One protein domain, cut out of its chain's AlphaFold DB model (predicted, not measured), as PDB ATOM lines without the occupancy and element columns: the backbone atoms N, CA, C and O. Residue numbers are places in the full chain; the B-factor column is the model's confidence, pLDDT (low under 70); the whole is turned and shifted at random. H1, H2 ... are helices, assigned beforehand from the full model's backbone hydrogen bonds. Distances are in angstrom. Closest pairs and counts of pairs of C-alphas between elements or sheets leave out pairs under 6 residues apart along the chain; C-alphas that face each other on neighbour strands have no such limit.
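What this domain is: This is residues 206 to 313 of the 316 residues of an uncharacterized protein of Blastocatellia bacterium (UniProt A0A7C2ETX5). Seven helices form two unequal groups: H4, H5 and H6 pack around the long last helix H7, while H1, H2 and H3 make a looser cluster at the other end. H3 and H1 come up to H7 between the groups, and the packing is mostly crossed. The printed part has 108 residues, all helix in class, with H1 to H7 in chain order and no named strand. It is compact, with a radius of gyration of the C-alphas of 14.7 A, and spans 40 by 29 by 22 A.

Where its parts are: H1 is residues 206 to 212, beginning at C-alpha 206 (27.393, 25.233, -21.955). H2 is 220 to 228, H3 is 233 to 243, 15.2 A long, and H4 is 247 to 250. H5, residues 258 to 273, measures 22.7 A. H6 is 282 to 290. H7, residues 295 to 311, measures 24.2 A and ends at C-alpha 311 (19.501, 12.998, -22.296).

How they stand to each other: The hub is H7. Its residues 298 to 305 touch H5, about perpendicular at 75 degrees, closest at the C-alphas of Gln 261 and Val 301, 6.4 A. Its residues 295 to 299 touch H6, closest at His 283 and Pro 295, C-alphas 4.8 A apart. H4 touches H7, with C-alphas of Phe 250 and Lys 300 6.0 A apart. H3 and H7 are close but not clearly touching, C-alphas 243 and 303 being 7.4 A apart. H2 touches H3 at a steep tilt of 66 degrees, opposite ways, closest at C-alphas 222 and 233, 5.0 A. H1 and H2 only just touch, with 3 pairs of C-alphas within 8 A. Every O i to N i+4 pair is within hydrogen-bond range in H1, H2, H3, H5, H6 and H7; H4 is too short for one.

The domain as a whole: The farthest C-alphas, Gly 229 and Pro 257, are 41.3 A apart. The printed part has no cut and no long link. Mean pLDDT of the printed part is 92.6, and no printed residue is under 70.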
ATOM      1  N   TYR A 206      28.199  26.377 -22.370       95.56
ATOM      2  CA  TYR A 206      27.393  25.233 -21.955       95.56
ATOM      3  C   TYR A 206      27.590  24.023 -22.877       95.56
ATOM      4  O   TYR A 206      27.794  22.917 -22.380       95.56
ATOM      5  N   TRP A 207      27.565  24.222 -24.198       94.31
ATOM      6  CA  TRP A 207      27.793  23.134 -25.152       94.31
ATOM      7  C   TRP A 207      29.240  22.648 -25.161       94.31
ATOM      8  O   TRP A 207      29.456  21.443 -25.251       94.31
ATOM      9  N   ASP A 208      30.213  23.546 -25.007       93.38
ATOM     10  CA  ASP A 208      31.623  23.170 -24.885       93.38
ATOM     11  C   ASP A 208      31.838  22.251 -23.672       93.38
ATOM     12  O   ASP A 208      32.416  21.173 -23.809       93.38
ATOM     13  N   GLU A 209      31.304  22.610 -22.500       92.50
ATOM     14  CA  GLU A 209      31.425  21.778 -21.296       92.50
ATOM     15  C   GLU A 209      30.650  20.459 -21.395       92.50
ATOM     16  O   GLU A 209      31.133  19.430 -20.917       92.50
ATOM     17  N   LEU A 210      29.485  20.455 -22.054       91.06
ATOM     18  CA  LEU A 210      28.761  19.215 -22.348       91.06
ATOM     19  C   LEU A 210      29.536  18.290 -23.292       91.06
ATOM     20  O   LEU A 210      29.465  17.076 -23.151       91.06
ATOM     21  N   ASN A 211      30.269  18.828 -24.263       89.81
ATOM     22  CA  ASN A 211      31.076  18.000 -25.157       89.81
ATOM     23  C   ASN A 211      32.321  17.452 -24.448       89.81
ATOM     24  O   ASN A 211      32.769  16.353 -24.760       89.81
ATOM     25  N   MET A 212      32.875  18.203 -23.492       88.81
ATOM     26  CA  MET A 212      34.049  17.778 -22.727       88.81
ATOM     27  C   MET A 212      33.721  16.797 -21.597       88.81
ATOM     28  O   MET A 212      34.619  16.096 -21.139       88.81
ATOM     29  N   GLY A 213      32.473  16.745 -21.120       87.38
ATOM     30  CA  GLY A 213      32.058  15.762 -20.115       87.38
ATOM     31  C   GLY A 213      32.639  15.997 -18.714       87.38
ATOM     32  O   GLY A 213      32.720  15.061 -17.925       87.38
ATOM     33  N   ARG A 214      33.093  17.220 -18.400       86.50
ATOM     34  CA  ARG A 214      33.885  17.506 -17.184       86.50
ATOM     35  C   ARG A 214      33.073  17.621 -15.897       86.50
ATOM     36  O   ARG A 214      33.627  17.443 -14.816       86.50
ATOM     37  N   TYR A 215      31.791  17.960 -16.001       89.50
ATOM     38  CA  TYR A 215      30.953  18.311 -14.853       89.50
ATOM     39  C   TYR A 215      29.607  17.603 -14.898       89.50
ATOM     40  O   TYR A 215      29.075  17.318 -15.971       89.50
ATOM     41  N   ARG A 216      28.983  17.400 -13.736       88.56
ATOM     42  CA  ARG A 216      27.598  16.917 -13.687       88.56
ATOM     43  C   ARG A 216      26.643  17.964 -14.250       88.56
ATOM     44  O   ARG A 216      26.846  19.164 -14.059       88.56
ATOM     45  N   LEU A 217      25.523  17.531 -14.837       87.44
ATOM     46  CA  LEU A 217      24.484  18.454 -15.329       87.44
ATOM     47  C   LEU A 217      23.990  19.428 -14.249       87.44
ATOM     48  O   LEU A 217      23.653  20.572 -14.553       87.44
ATOM     49  N   THR A 218      23.948  18.983 -12.992       88.56
ATOM     50  CA  THR A 218      23.545  19.793 -11.833       88.56
ATOM     51  C   THR A 218      24.590  20.831 -11.429       88.56
ATOM     52  O   THR A 218      24.238  21.852 -10.846       88.56
ATOM     53  N   GLU A 219      25.863  20.588 -11.741       91.69
ATOM     54  CA  GLU A 219      26.999  21.444 -11.377       91.69
ATOM     55  C   GLU A 219      27.311  22.481 -12.459       91.69
ATOM     56  O   GLU A 219      27.773  23.578 -12.141       91.69
ATOM     57  N   LEU A 220      27.004  22.173 -13.728       92.75
ATOM     58  CA  LEU A 220      27.250  23.059 -14.871       92.75
ATOM     59  C   LEU A 220      26.808  24.512 -14.639       92.75
ATOM     60  O   LEU A 220      27.595  25.408 -14.935       92.75
ATOM     61  N   PRO A 221      25.613  24.814 -14.094       94.62
ATOM     62  CA  PRO A 221      25.202  26.204 -13.920       94.62
ATOM     63  C   PRO A 221      26.085  26.994 -12.949       94.62
ATOM     64  O   PRO A 221      26.272  28.192 -13.147       94.62
ATOM     65  N   VAL A 222      26.620  26.335 -11.913       95.19
ATOM     66  CA  VAL A 222      27.553  26.952 -10.958       95.19
ATOM     67  C   VAL A 222      28.892  27.187 -11.647       95.19
ATOM     68  O   VAL A 222      29.377  28.313 -11.665       95.19
ATOM     69  N   ARG A 223      29.431  26.158 -12.313       95.56
ATOM     70  CA  ARG A 223      30.720  26.237 -13.017       95.56
ATOM     71  C   ARG A 223      30.726  27.286 -14.123       95.56
ATOM     72  O   ARG A 223      31.671  28.056 -14.238       95.56
ATOM     73  N   LEU A 224      29.656  27.367 -14.909       96.00
ATOM     74  CA  LEU A 224      29.509  28.385 -15.950       96.00
ATOM     75  C   LEU A 224      29.455  29.799 -15.363       96.00
ATOM     76  O   LEU A 224      30.050  30.710 -15.933       96.00
ATOM     77  N   ALA A 225      28.769  29.989 -14.234       95.69
ATOM     78  CA  ALA A 225      28.734  31.280 -13.554       95.69
ATOM     79  C   ALA A 225      30.122  31.683 -13.025       95.69
ATOM     80  O   ALA A 225      30.545  32.815 -13.255       95.69
ATOM     81  N   GLU A 226      30.853  30.752 -12.401       95.62
ATOM     82  CA  GLU A 226      32.233  30.956 -11.933       95.62
ATOM     83  C   GLU A 226      33.179  31.329 -13.084       95.62
ATOM     84  O   GLU A 226      33.924  32.299 -12.980       95.62
ATOM     85  N   MET A 227      33.118  30.603 -14.206       94.88
ATOM     86  CA  MET A 227      33.989  30.842 -15.362       94.88
ATOM     87  C   MET A 227      33.710  32.166 -16.075       94.88
ATOM     88  O   MET A 227      34.633  32.791 -16.593       94.88
ATOM     89  N   LEU A 228      32.441  32.576 -16.159       95.00
ATOM     90  CA  LEU A 228      32.064  33.813 -16.842       95.00
ATOM     91  C   LEU A 228      32.239  35.043 -15.945       95.00
ATOM     92  O   LEU A 228      32.500  36.129 -16.452       95.00
ATOM     93  N   GLY A 229      32.067  34.907 -14.628       93.56
ATOM     94  CA  GLY A 229      32.285  35.969 -13.638       93.56
ATOM     95  C   GLY A 229      31.288  37.138 -13.674       93.56
ATOM     96  O   GLY A 229      31.169  37.872 -12.699       93.56
ATOM     97  N   TYR A 230      30.535  37.314 -14.764       93.12
ATOM     98  CA  TYR A 230      29.577  38.410 -14.935       93.12
ATOM     99  C   TYR A 230      28.107  37.991 -14.778       93.12
ATOM    100  O   TYR A 230      27.236  38.860 -14.813       93.12
ATOM    101  N   VAL A 231      27.815  36.694 -14.622       94.56
ATOM    102  CA  VAL A 231      26.461  36.146 -14.412       94.56
ATOM    103  C   VAL A 231      26.379  35.277 -13.165       94.56
ATOM    104  O   VAL A 231      27.351  34.651 -12.763       94.56
ATOM    105  N   THR A 232      25.185  35.186 -12.576       95.06
ATOM    106  CA  THR A 232      24.920  34.285 -11.443       95.06
ATOM    107  C   THR A 232      24.470  32.899 -11.907       95.06
ATOM    108  O   THR A 232      23.904  32.741 -12.995       95.06
ATOM    109  N   GLN A 233      24.613  31.891 -11.035       94.94
ATOM    110  CA  GLN A 233      24.077  30.538 -11.256       94.94
ATOM    111  C   GLN A 233      22.597  30.576 -11.661       94.94
ATOM    112  O   GLN A 233      22.166  29.843 -12.552       94.94
ATOM    113  N   TRP A 234      21.805  31.450 -11.030       94.44
ATOM    114  CA  TRP A 234      20.382  31.573 -11.328       94.44
ATOM    115  C   TRP A 234      20.125  32.093 -12.748       94.44
ATOM    116  O   TRP A 234      19.238  31.582 -13.433       94.44
ATOM    117  N   GLN A 235      20.909  33.060 -13.230       94.06
ATOM    118  CA  GLN A 235      20.797  33.549 -14.608       94.06
ATOM    119  C   GLN A 235      21.153  32.463 -15.625       94.06
ATOM    120  O   GLN A 235      20.424  32.293 -16.607       94.06
ATOM    121  N   VAL A 236      22.205  31.683 -15.356       95.75
ATOM    122  CA  VAL A 236      22.579  30.530 -16.185       95.75
ATOM    123  C   VAL A 236      21.455  29.493 -16.188       95.75
ATOM    124  O   VAL A 236      20.952  29.153 -17.254       95.75
ATOM    125  N   LEU A 237      20.965  29.063 -15.019       94.62
ATOM    126  CA  LEU A 237      19.836  28.128 -14.892       94.62
ATOM    127  C   LEU A 237      18.605  28.596 -15.672       94.62
ATOM    128  O   LEU A 237      17.979  27.818 -16.390       94.62
ATOM    129  N   ARG A 238      18.248  29.878 -15.552       93.81
ATOM    130  CA  ARG A 238      17.113  30.466 -16.271       93.81
ATOM    131  C   ARG A 238      17.325  30.479 -17.779       93.81
ATOM    132  O   ARG A 238      16.345  30.311 -18.503       93.81
ATOM    133  N   TRP A 239      18.550  30.691 -18.250       94.81
ATOM    134  CA  TRP A 239      18.865  30.626 -19.671       94.81
ATOM    135  C   TRP A 239      18.824  29.192 -20.198       94.81
ATOM    136  O   TRP A 239      18.145  28.936 -21.191       94.81
ATOM    137  N   LEU A 240      19.430  28.240 -19.485       93.88
ATOM    138  CA  LEU A 240      19.366  26.817 -19.825       93.88
ATOM    139  C   LEU A 240      17.924  26.295 -19.817       93.88
ATOM    140  O   LEU A 240      17.555  25.514 -20.690       93.88
ATOM    141  N   ASP A 241      17.087  26.762 -18.887       92.12
ATOM    142  CA  ASP A 241      15.654  26.460 -18.866       92.12
ATOM    143  C   ASP A 241      14.935  26.980 -20.118       92.12
ATOM    144  O   ASP A 241      14.021  26.329 -20.607       92.12
ATOM    145  N   VAL A 242      15.339  28.131 -20.665       90.50
ATOM    146  CA  VAL A 242      14.787  28.664 -21.923       90.50
ATOM    147  C   VAL A 242      15.313  27.905 -23.142       90.50
ATOM    148  O   VAL A 242      14.553  27.693 -24.080       90.50
ATOM    149  N   LEU A 243      16.581  27.488 -23.142       91.69
ATOM    150  CA  LEU A 243      17.149  26.655 -24.211       91.69
ATOM    151  C   LEU A 243      16.483  25.272 -24.281       91.69
ATOM    152  O   LEU A 243      16.343  24.706 -25.364       91.69
ATOM    153  N   HIS A 244      16.050  24.756 -23.130       90.50
ATOM    154  CA  HIS A 244      15.334  23.491 -22.972       90.50
ATOM    155  C   HIS A 244      13.826  23.727 -22.770       90.50
ATOM    156  O   HIS A 244      13.229  23.200 -21.824       90.50
ATOM    157  N   ASP A 245      13.215  24.581 -23.601       85.06
ATOM    158  CA  ASP A 245      11.783  24.876 -23.501       85.06
ATOM    159  C   ASP A 245      10.915  23.625 -23.751       85.06
ATOM    160  O   ASP A 245      11.380  22.577 -24.205       85.06
ATOM    161  N   ASP A 246       9.632  23.725 -23.404       84.75
ATOM    162  CA  ASP A 246       8.692  22.605 -23.473       84.75
ATOM    163  C   ASP A 246       8.444  22.161 -24.925       84.75
ATOM    164  O   ASP A 246       7.927  22.934 -25.740       84.75
ATOM    165  N   GLU A 247       8.742  20.898 -25.240       83.81
ATOM    166  CA  GLU A 247       8.503  20.300 -26.560       83.81
ATOM    167  C   GLU A 247       7.025  20.378 -26.970       83.81
ATOM    168  O   GLU A 247       6.703  20.574 -28.147       83.81
ATOM    169  N   ARG A 248       6.106  20.358 -25.991       85.75
ATOM    170  CA  ARG A 248       4.656  20.487 -26.214       85.75
ATOM    171  C   ARG A 248       4.288  21.801 -26.909       85.75
ATOM    172  O   ARG A 248       3.252  21.883 -27.571       85.75
ATOM    173  N   ALA A 249       5.128  22.838 -26.821       84.69
ATOM    174  CA  ALA A 249       4.917  24.107 -27.520       84.69
ATOM    175  C   ALA A 249       4.967  23.977 -29.059       84.69
ATOM    176  O   ALA A 249       4.475  24.872 -29.770       84.69
ATOM    177  N   PHE A 250       5.528  22.876 -29.570       89.06
ATOM    178  CA  PHE A 250       5.718  22.593 -30.994       89.06
ATOM    179  C   PHE A 250       4.878  21.425 -31.516       89.06
ATOM    180  O   PHE A 250       5.025  21.076 -32.682       89.06
ATOM    181  N   ALA A 251       3.950  20.880 -30.718       88.25
ATOM    182  CA  ALA A 251       3.106  19.746 -31.116       88.25
ATOM    183  C   ALA A 251       2.363  19.964 -32.452       88.25
ATOM    184  O   ALA A 251       2.217  19.044 -33.242       88.25
ATOM    185  N   ASN A 252       1.957  21.207 -32.741       91.50
ATOM    186  CA  ASN A 252       1.235  21.566 -33.972       91.50
ATOM    187  C   ASN A 252       2.150  22.064 -35.110       91.50
ATOM    188  O   ASN A 252       1.663  22.663 -36.067       91.50
ATOM    189  N   VAL A 253       3.473  21.947 -34.972       92.25
ATOM    190  CA  VAL A 253       4.432  22.374 -35.999       92.25
ATOM    191  C   VAL A 253       4.864  21.136 -36.791       92.25
ATOM    192  O   VAL A 253       5.372  20.200 -36.171       92.25
ATOM    193  N   PRO A 254       4.682  21.113 -38.124       92.69
ATOM    194  CA  PRO A 254       5.046  19.962 -38.946       92.69
ATOM    195  C   PRO A 254       6.562  19.767 -38.966       92.69
ATOM    196  O   PRO A 254       7.312  20.746 -39.044       92.69
ATOM    197  N   ASP A 255       7.005  18.514 -38.915       93.25
ATOM    198  CA  ASP A 255       8.424  18.184 -38.991       93.25
ATOM    199  C   ASP A 255       8.963  18.415 -40.405       93.25
ATOM    200  O   ASP A 255       8.325  18.008 -41.379       93.25
ATOM    201  N   PRO A 256      10.108  19.105 -40.551       94.25
ATOM    202  CA  PRO A 256      10.773  19.182 -41.839       94.25
ATOM    203  C   PRO A 256      11.384  17.814 -42.210       94.25
ATOM    204  O   PRO A 256      11.630  16.994 -41.322       94.25
ATOM    205  N   PRO A 257      11.656  17.564 -43.501       95.12
ATOM    206  CA  PRO A 257      12.346  16.358 -43.965       95.12
ATOM    207  C   PRO A 257      13.707  16.116 -43.271       95.12
ATOM    208  O   PRO A 257      14.338  17.090 -42.848       95.12
ATOM    209  N   PRO A 258      14.189  14.860 -43.143       95.25
ATOM    210  CA  PRO A 258      15.421  14.540 -42.405       95.25
ATOM    211  C   PRO A 258      16.685  15.252 -42.911       95.25
ATOM    212  O   PRO A 258      17.503  15.692 -42.108       95.25
ATOM    213  N   ASP A 259      16.828  15.427 -44.225       96.00
ATOM    214  CA  ASP A 259      17.928  16.175 -44.848       96.00
ATOM    215  C   ASP A 259      17.935  17.645 -44.404       96.00
ATOM    216  O   ASP A 259      18.976  18.220 -44.088       96.00
ATOM    217  N   ILE A 260      16.749  18.242 -44.304       95.69
ATOM    218  CA  ILE A 260      16.567  19.612 -43.832       95.69
ATOM    219  C   ILE A 260      16.779  19.710 -42.316       95.69
ATOM    220  O   ILE A 260      17.322  20.707 -41.838       95.69
ATOM    221  N   GLN A 261      16.384  18.691 -41.546       96.38
ATOM    222  CA  GLN A 261      16.695  18.623 -40.115       96.38
ATOM    223  C   GLN A 261      18.208  18.629 -39.881       96.38
ATOM    224  O   GLN A 261      18.680  19.385 -39.032       96.38
ATOM    225  N   GLN A 262      18.962  17.854 -40.664       96.81
ATOM    226  CA  GLN A 262      20.417  17.828 -40.564       96.81
ATOM    227  C   GLN A 262      21.030  19.185 -40.932       96.81
ATOM    228  O   GLN A 262      21.801  19.721 -40.145       96.81
ATOM    229  N   GLN A 263      20.582  19.826 -42.020       97.00
ATOM    230  CA  GLN A 263      21.029  21.185 -42.378       97.00
ATOM    231  C   GLN A 263      20.781  22.214 -41.260       97.00
ATOM    232  O   GLN A 263      21.581  23.130 -41.068       97.00
ATOM    233  N   ILE A 264      19.679  22.084 -40.511       97.56
ATOM    234  CA  ILE A 264      19.399  22.935 -39.345       97.56
ATOM    235  C   ILE A 264      20.418  22.688 -38.224       97.56
ATOM    236  O   ILE A 264      20.884  23.651 -37.610       97.56
ATOM    237  N   ILE A 265      20.742  21.424 -37.941       96.88
ATOM    238  CA  ILE A 265      21.708  21.036 -36.900       96.88
ATOM    239  C   ILE A 265      23.120  21.505 -37.275       96.88
ATOM    240  O   ILE A 265      23.821  22.065 -36.430       96.88
ATOM    241  N   ASP A 266      23.509  21.356 -38.538       96.94
ATOM    242  CA  ASP A 266      24.810  21.798 -39.038       96.94
ATOM    243  C   ASP A 266      24.929  23.325 -38.940       96.94
ATOM    244  O   ASP A 266      25.867  23.847 -38.340       96.94
ATOM    245  N   ALA A 267      23.903  24.063 -39.386       96.56
ATOM    246  CA  ALA A 267      23.863  25.521 -39.255       96.56
ATOM    247  C   ALA A 267      23.879  26.002 -37.791       96.56
ATOM    248  O   ALA A 267      24.341  27.107 -37.502       96.56
ATOM    249  N   TYR A 268      23.359  25.200 -36.859       96.62
ATOM    250  CA  TYR A 268      23.442  25.490 -35.430       96.62
ATOM    251  C   TYR A 268      24.839  25.226 -34.863       96.62
ATOM    252  O   TYR A 268      25.321  26.016 -34.055       96.62
ATOM    253  N   THR A 269      25.512  24.176 -35.326       95.31
ATOM    254  CA  THR A 269      26.912  23.896 -34.980       95.31
ATOM    255  C   THR A 269      27.830  25.019 -35.475       95.31
ATOM    256  O   THR A 269      28.617  25.546 -34.689       95.31
ATOM    257  N   ASP A 270      27.639  25.487 -36.714       95.00
ATOM    258  CA  ASP A 270      28.330  26.666 -37.263       95.00
ATOM    259  C   ASP A 270      28.111  27.914 -36.386       95.00
ATOM    260  O   ASP A 270      29.032  28.689 -36.111       95.00
ATOM    261  N   TYR A 271      26.874  28.115 -35.918       95.00
ATOM    262  CA  TYR A 271      26.530  29.215 -35.017       95.00
ATOM    263  C   TYR A 271      27.282  29.126 -33.687       95.00
ATOM    264  O   TYR A 271      27.810  30.139 -33.232       95.00
ATOM    265  N   LEU A 272      27.374  27.945 -33.071       94.00
ATOM    266  CA  LEU A 272      28.133  27.766 -31.827       94.00
ATOM    267  C   LEU A 272      29.640  27.999 -32.039       94.00
ATOM    268  O   LEU A 272      30.303  28.557 -31.164       94.00
ATOM    269  N   GLY A 273      30.167  27.658 -33.218       93.12
ATOM    270  CA  GLY A 273      31.551  27.947 -33.609       93.12
ATOM    271  C   GLY A 273      31.839  29.430 -33.879       93.12
ATOM    272  O   GLY A 273      32.990  29.858 -33.801       93.12
ATOM    273  N   SER A 274      30.810  30.240 -34.135       93.00
ATOM    274  CA  SER A 274      30.963  31.647 -34.516       93.00
ATOM    275  C   SER A 274      31.537  32.520 -33.377       93.00
ATOM    276  O   SER A 274      31.382  32.192 -32.192       93.00
ATOM    277  N   PRO A 275      32.205  33.646 -33.699       92.75
ATOM    278  CA  PRO A 275      32.740  34.569 -32.692       92.75
ATOM    279  C   PRO A 275      31.652  35.426 -32.023       92.75
ATOM    280  O   PRO A 275      31.828  35.886 -30.896       92.75
ATOM    281  N   SER A 276      30.520  35.640 -32.696       92.19
ATOM    282  CA  SER A 276      29.428  36.502 -32.236       92.19
ATOM    283  C   SER A 276      28.062  35.956 -32.676       92.19
ATOM    284  O   SER A 276      27.977  35.194 -33.645       92.19
ATOM    285  N   PRO A 277      26.964  36.310 -31.978       91.94
ATOM    286  CA  PRO A 277      25.630  35.905 -32.381       91.94
ATOM    287  C   PRO A 277      25.194  36.651 -33.652       91.94
ATOM    288  O   PRO A 277      25.573  37.806 -33.850       91.94
ATOM    289  N   PRO A 278      24.309  36.061 -34.479       89.00
ATOM    290  CA  PRO A 278      23.860  36.694 -35.715       89.00
ATOM    291  C   PRO A 278      23.071  37.976 -35.426       89.00
ATOM    292  O   PRO A 278      22.424  38.084 -34.388       89.00
ATOM    293  N   GLU A 279      23.032  38.935 -36.350       85.81
ATOM    294  CA  GLU A 279      22.275  40.181 -36.141       85.81
ATOM    295  C   GLU A 279      20.769  39.922 -35.976       85.81
ATOM    296  O   GLU A 279      20.122  40.409 -35.045       85.81
ATOM    297  N   GLN A 280      20.205  39.065 -36.829       87.38
ATOM    298  CA  GLN A 280      18.829  38.583 -36.700       87.38
ATOM    299  C   GLN A 280      18.744  37.437 -35.688       87.38
ATOM    300  O   GLN A 280      19.746  36.811 -35.367       87.38
ATOM    301  N   GLY A 281      17.558  37.163 -35.134       89.00
ATOM    302  CA  GLY A 281      17.392  36.061 -34.177       89.00
ATOM    303  C   GLY A 281      17.767  34.710 -34.797       89.00
ATOM    304  O   GLY A 281      17.364  34.450 -35.924       89.00
ATOM    305  N   LEU A 282      18.457  33.844 -34.041       92.88
ATOM    306  CA  LEU A 282      19.008  32.556 -34.505       92.88
ATOM    307  C   LEU A 282      18.069  31.780 -35.443       92.88
ATOM    308  O   LEU A 282      18.442  31.425 -36.555       92.88
ATOM    309  N   HIS A 283      16.819  31.573 -35.020       94.62
ATOM    310  CA  HIS A 283      15.846  30.810 -35.803       94.62
ATOM    311  C   HIS A 283      15.494  31.461 -37.148       94.62
ATOM    312  O   HIS A 283      15.205  30.752 -38.103       94.62
ATOM    313  N   TYR A 284      15.497  32.795 -37.227       94.31
ATOM    314  CA  TYR A 284      15.286  33.521 -38.483       94.31
ATOM    315  C   TYR A 284      16.524  33.461 -39.371       94.31
ATOM    316  O   TYR A 284      16.377  33.263 -40.569       94.31
ATOM    317  N   SER A 285      17.720  33.573 -38.792       93.88
ATOM    318  CA  SER A 285      18.978  33.465 -39.534       93.88
ATOM    319  C   SER A 285      19.138  32.091 -40.186       93.88
ATOM    320  O   SER A 285      19.392  32.015 -41.383       93.88
ATOM    321  N   ILE A 286      18.904  31.007 -39.435       94.88
ATOM    322  CA  ILE A 286      18.968  29.638 -39.974       94.88
ATOM    323  C   ILE A 286      17.862  29.414 -41.014       94.88
ATOM    324  O   ILE A 286      18.135  28.913 -42.102       94.88
ATOM    325  N   ALA A 287      16.623  29.832 -40.724       95.19
ATOM    326  CA  ALA A 287      15.524  29.710 -41.682       95.19
ATOM    327  C   ALA A 287      15.801  30.474 -42.987       95.19
ATOM    328  O   ALA A 287      15.507  29.962 -44.062       95.19
ATOM    329  N   GLY A 288      16.397  31.667 -42.899       93.19
ATOM    330  CA  GLY A 288      16.796  32.467 -44.055       93.19
ATOM    331  C   GLY A 288      17.912  31.824 -44.878       93.19
ATOM    332  O   GLY A 288      17.842  31.866 -46.101       93.19
ATOM    333  N   ARG A 289      18.896  31.180 -44.230       92.94
ATOM    334  CA  ARG A 289      19.986  30.451 -44.906       92.94
ATOM    335  C   ARG A 289      19.476  29.227 -45.672       92.94
ATOM    336  O   ARG A 289      19.956  28.960 -46.765       92.94
ATOM    337  N   ILE A 290      18.513  28.494 -45.109       93.81
ATOM    338  CA  ILE A 290      17.980  27.257 -45.709       93.81
ATOM    339  C   ILE A 290      16.861  27.551 -46.723       93.81
ATOM    340  O   ILE A 290      16.686  26.821 -47.696       93.81
ATOM    341  N   GLY A 291      16.049  28.586 -46.489       88.50
ATOM    342  CA  GLY A 291      14.958  29.029 -47.369       88.50
ATOM    343  C   GLY A 291      13.725  28.114 -47.423       88.50
ATOM    344  O   GLY A 291      12.633  28.578 -47.743       88.50
ATOM    345  N   LYS A 292      13.860  26.830 -47.067       89.50
ATOM    346  CA  LYS A 292      12.799  25.804 -47.146       89.50
ATOM    347  C   LYS A 292      12.056  25.545 -45.829       89.50
ATOM    348  O   LYS A 292      11.206  24.660 -45.769       89.50
ATOM    349  N   VAL A 293      12.369  26.283 -44.763       95.06
ATOM    350  CA  VAL A 293      11.794  26.066 -43.424       95.06
ATOM    351  C   VAL A 293      11.353  27.353 -42.761       95.06
ATOM    352  O   VAL A 293      11.943  28.416 -42.932       95.06
ATOM    353  N   SER A 294      10.323  27.247 -41.929       95.44
ATOM    354  CA  SER A 294       9.906  28.340 -41.057       95.44
ATOM    355  C   SER A 294      10.780  28.424 -39.793       95.44
ATOM    356  O   SER A 294      11.227  27.397 -39.274       95.44
ATOM    357  N   PRO A 295      10.929  29.613 -39.173       95.06
ATOM    358  CA  PRO A 295      11.635  29.758 -37.895       95.06
ATOM    359  C   PRO A 295      11.066  28.889 -36.762       95.06
ATOM    360  O   PRO A 295      11.773  28.551 -35.817       95.06
ATOM    361  N   ARG A 296       9.775  28.522 -36.824       94.69
ATOM    362  CA  ARG A 296       9.169  27.607 -35.843       94.69
ATOM    363  C   ARG A 296       9.602  26.159 -36.046       94.69
ATOM    364  O   ARG A 296       9.747  25.466 -35.047       94.69
ATOM    365  N   GLN A 297       9.803  25.727 -37.290       95.31
ATOM    366  CA  GLN A 297      10.350  24.403 -37.596       95.31
ATOM    367  C   GLN A 297      11.809  24.314 -37.159       95.31
ATOM    368  O   GLN A 297      12.162  23.367 -36.471       95.31
ATOM    369  N   VAL A 298      12.608  25.353 -37.433       95.88
ATOM    370  CA  VAL A 298      13.978  25.460 -36.899       95.88
ATOM    371  C   VAL A 298      13.970  25.332 -35.377       95.88
ATOM    372  O   VAL A 298      14.689  24.508 -34.826       95.88
ATOM    373  N   HIS A 299      13.116  26.094 -34.686       95.12
ATOM    374  CA  HIS A 299      13.023  26.018 -33.228       95.12
ATOM    375  C   HIS A 299      12.644  24.609 -32.743       95.12
ATOM    376  O   HIS A 299      13.266  24.126 -31.807       95.12
ATOM    377  N   LYS A 300      11.684  23.931 -33.391       95.25
ATOM    378  CA  LYS A 300      11.305  22.550 -33.049       95.25
ATOM    379  C   LYS A 300      12.498  21.595 -33.167       95.25
ATOM    380  O   LYS A 300      12.807  20.906 -32.203       95.25
ATOM    381  N   VAL A 301      13.194  21.610 -34.307       95.62
ATOM    382  CA  VAL A 301      14.350  20.732 -34.565       95.62
ATOM    383  C   VAL A 301      15.471  20.989 -33.561       95.62
ATOM    384  O   VAL A 301      15.979  20.046 -32.957       95.62
ATOM    385  N   LEU A 302      15.817  22.257 -33.314       95.50
ATOM    386  CA  LEU A 302      16.829  22.598 -32.313       95.50
ATOM    387  C   LEU A 302      16.397  22.195 -30.904       95.50
ATOM    388  O   LEU A 302      17.224  21.731 -30.131       95.50
ATOM    389  N   GLN A 303      15.116  22.334 -30.557       93.88
ATOM    390  CA  GLN A 303      14.615  21.931 -29.245       93.88
ATOM    391  C   GLN A 303      14.810  20.429 -29.015       93.88
ATOM    392  O   GLN A 303      15.377  20.044 -27.992       93.88
ATOM    393  N   SER A 304      14.405  19.602 -29.981       93.38
ATOM    394  CA  SER A 304      14.579  18.148 -29.926       93.38
ATOM    395  C   SER A 304      16.056  17.749 -29.932       93.38
ATOM    396  O   SER A 304      16.461  16.894 -29.149       93.38
ATOM    397  N   TYR A 305      16.890  18.407 -30.746       94.31
ATOM    398  CA  TYR A 305      18.339  18.188 -30.755       94.31
ATOM    399  C   TYR A 305      18.969  18.445 -29.378       94.31
ATOM    400  O   TYR A 305      19.737  17.620 -28.886       94.31
ATOM    401  N   ARG A 306      18.614  19.565 -28.734       94.06
ATOM    402  CA  ARG A 306      19.137  19.943 -27.414       94.06
ATOM    403  C   ARG A 306      18.686  18.982 -26.318       94.06
ATOM    404  O   ARG A 306      19.512  18.571 -25.507       94.06
ATOM    405  N   HIS A 307      17.407  18.592 -26.306       91.44
ATOM    406  CA  HIS A 307      16.897  17.603 -25.348       91.44
ATOM    407  C   HIS A 307      17.575  16.247 -25.524       91.44
ATOM    408  O   HIS A 307      18.037  15.690 -24.533       91.44
ATOM    409  N   ARG A 308      17.739  15.779 -26.769       92.12
ATOM    410  CA  ARG A 308      18.471  14.545 -27.078       92.12
ATOM    411  C   ARG A 308      19.910  14.593 -26.557       92.12
ATOM    412  O   ARG A 308      20.322  13.705 -25.818       92.12
ATOM    413  N   LYS A 309      20.655  15.663 -26.858       90.75
ATOM    414  CA  LYS A 309      22.031  15.837 -26.361       90.75
ATOM    415  C   LYS A 309      22.107  15.849 -24.836       90.75
ATOM    416  O   LYS A 309      23.023  15.275 -24.263       90.75
ATOM    417  N   ARG A 310      21.136  16.480 -24.171       88.38
ATOM    418  CA  ARG A 310      21.067  16.507 -22.707       88.38
ATOM    419  C   ARG A 310      20.707  15.144 -22.108       88.38
ATOM    420  O   ARG A 310      21.214  14.833 -21.038       88.38
ATOM    421  N   SER A 311      19.855  14.349 -22.758       87.12
ATOM    422  CA  SER A 311      19.501  12.998 -22.296       87.12
ATOM    423  C   SER A 311      20.605  11.969 -22.526       87.12
ATOM    424  O   SER A 311      20.719  11.026 -21.755       87.12
ATOM    425  N   GLU A 312      21.412  12.152 -23.573       87.56
ATOM    426  CA  GLU A 312      22.574  11.307 -23.882       87.56
ATOM    427  C   GLU A 312      23.780  11.610 -22.976       87.56
ATOM    428  O   GLU A 312      24.743  10.846 -22.959       87.56
ATOM    429  N   TYR A 313      23.749  12.720 -22.228       82.56
ATOM    430  CA  TYR A 313      24.855  13.115 -21.368       82.56
ATOM    431  C   TYR A 313      24.968  12.179 -20.151       82.56
ATOM    432  O   TYR A 313      23.997  12.045 -19.396       82.56
TER     433      TYR A 313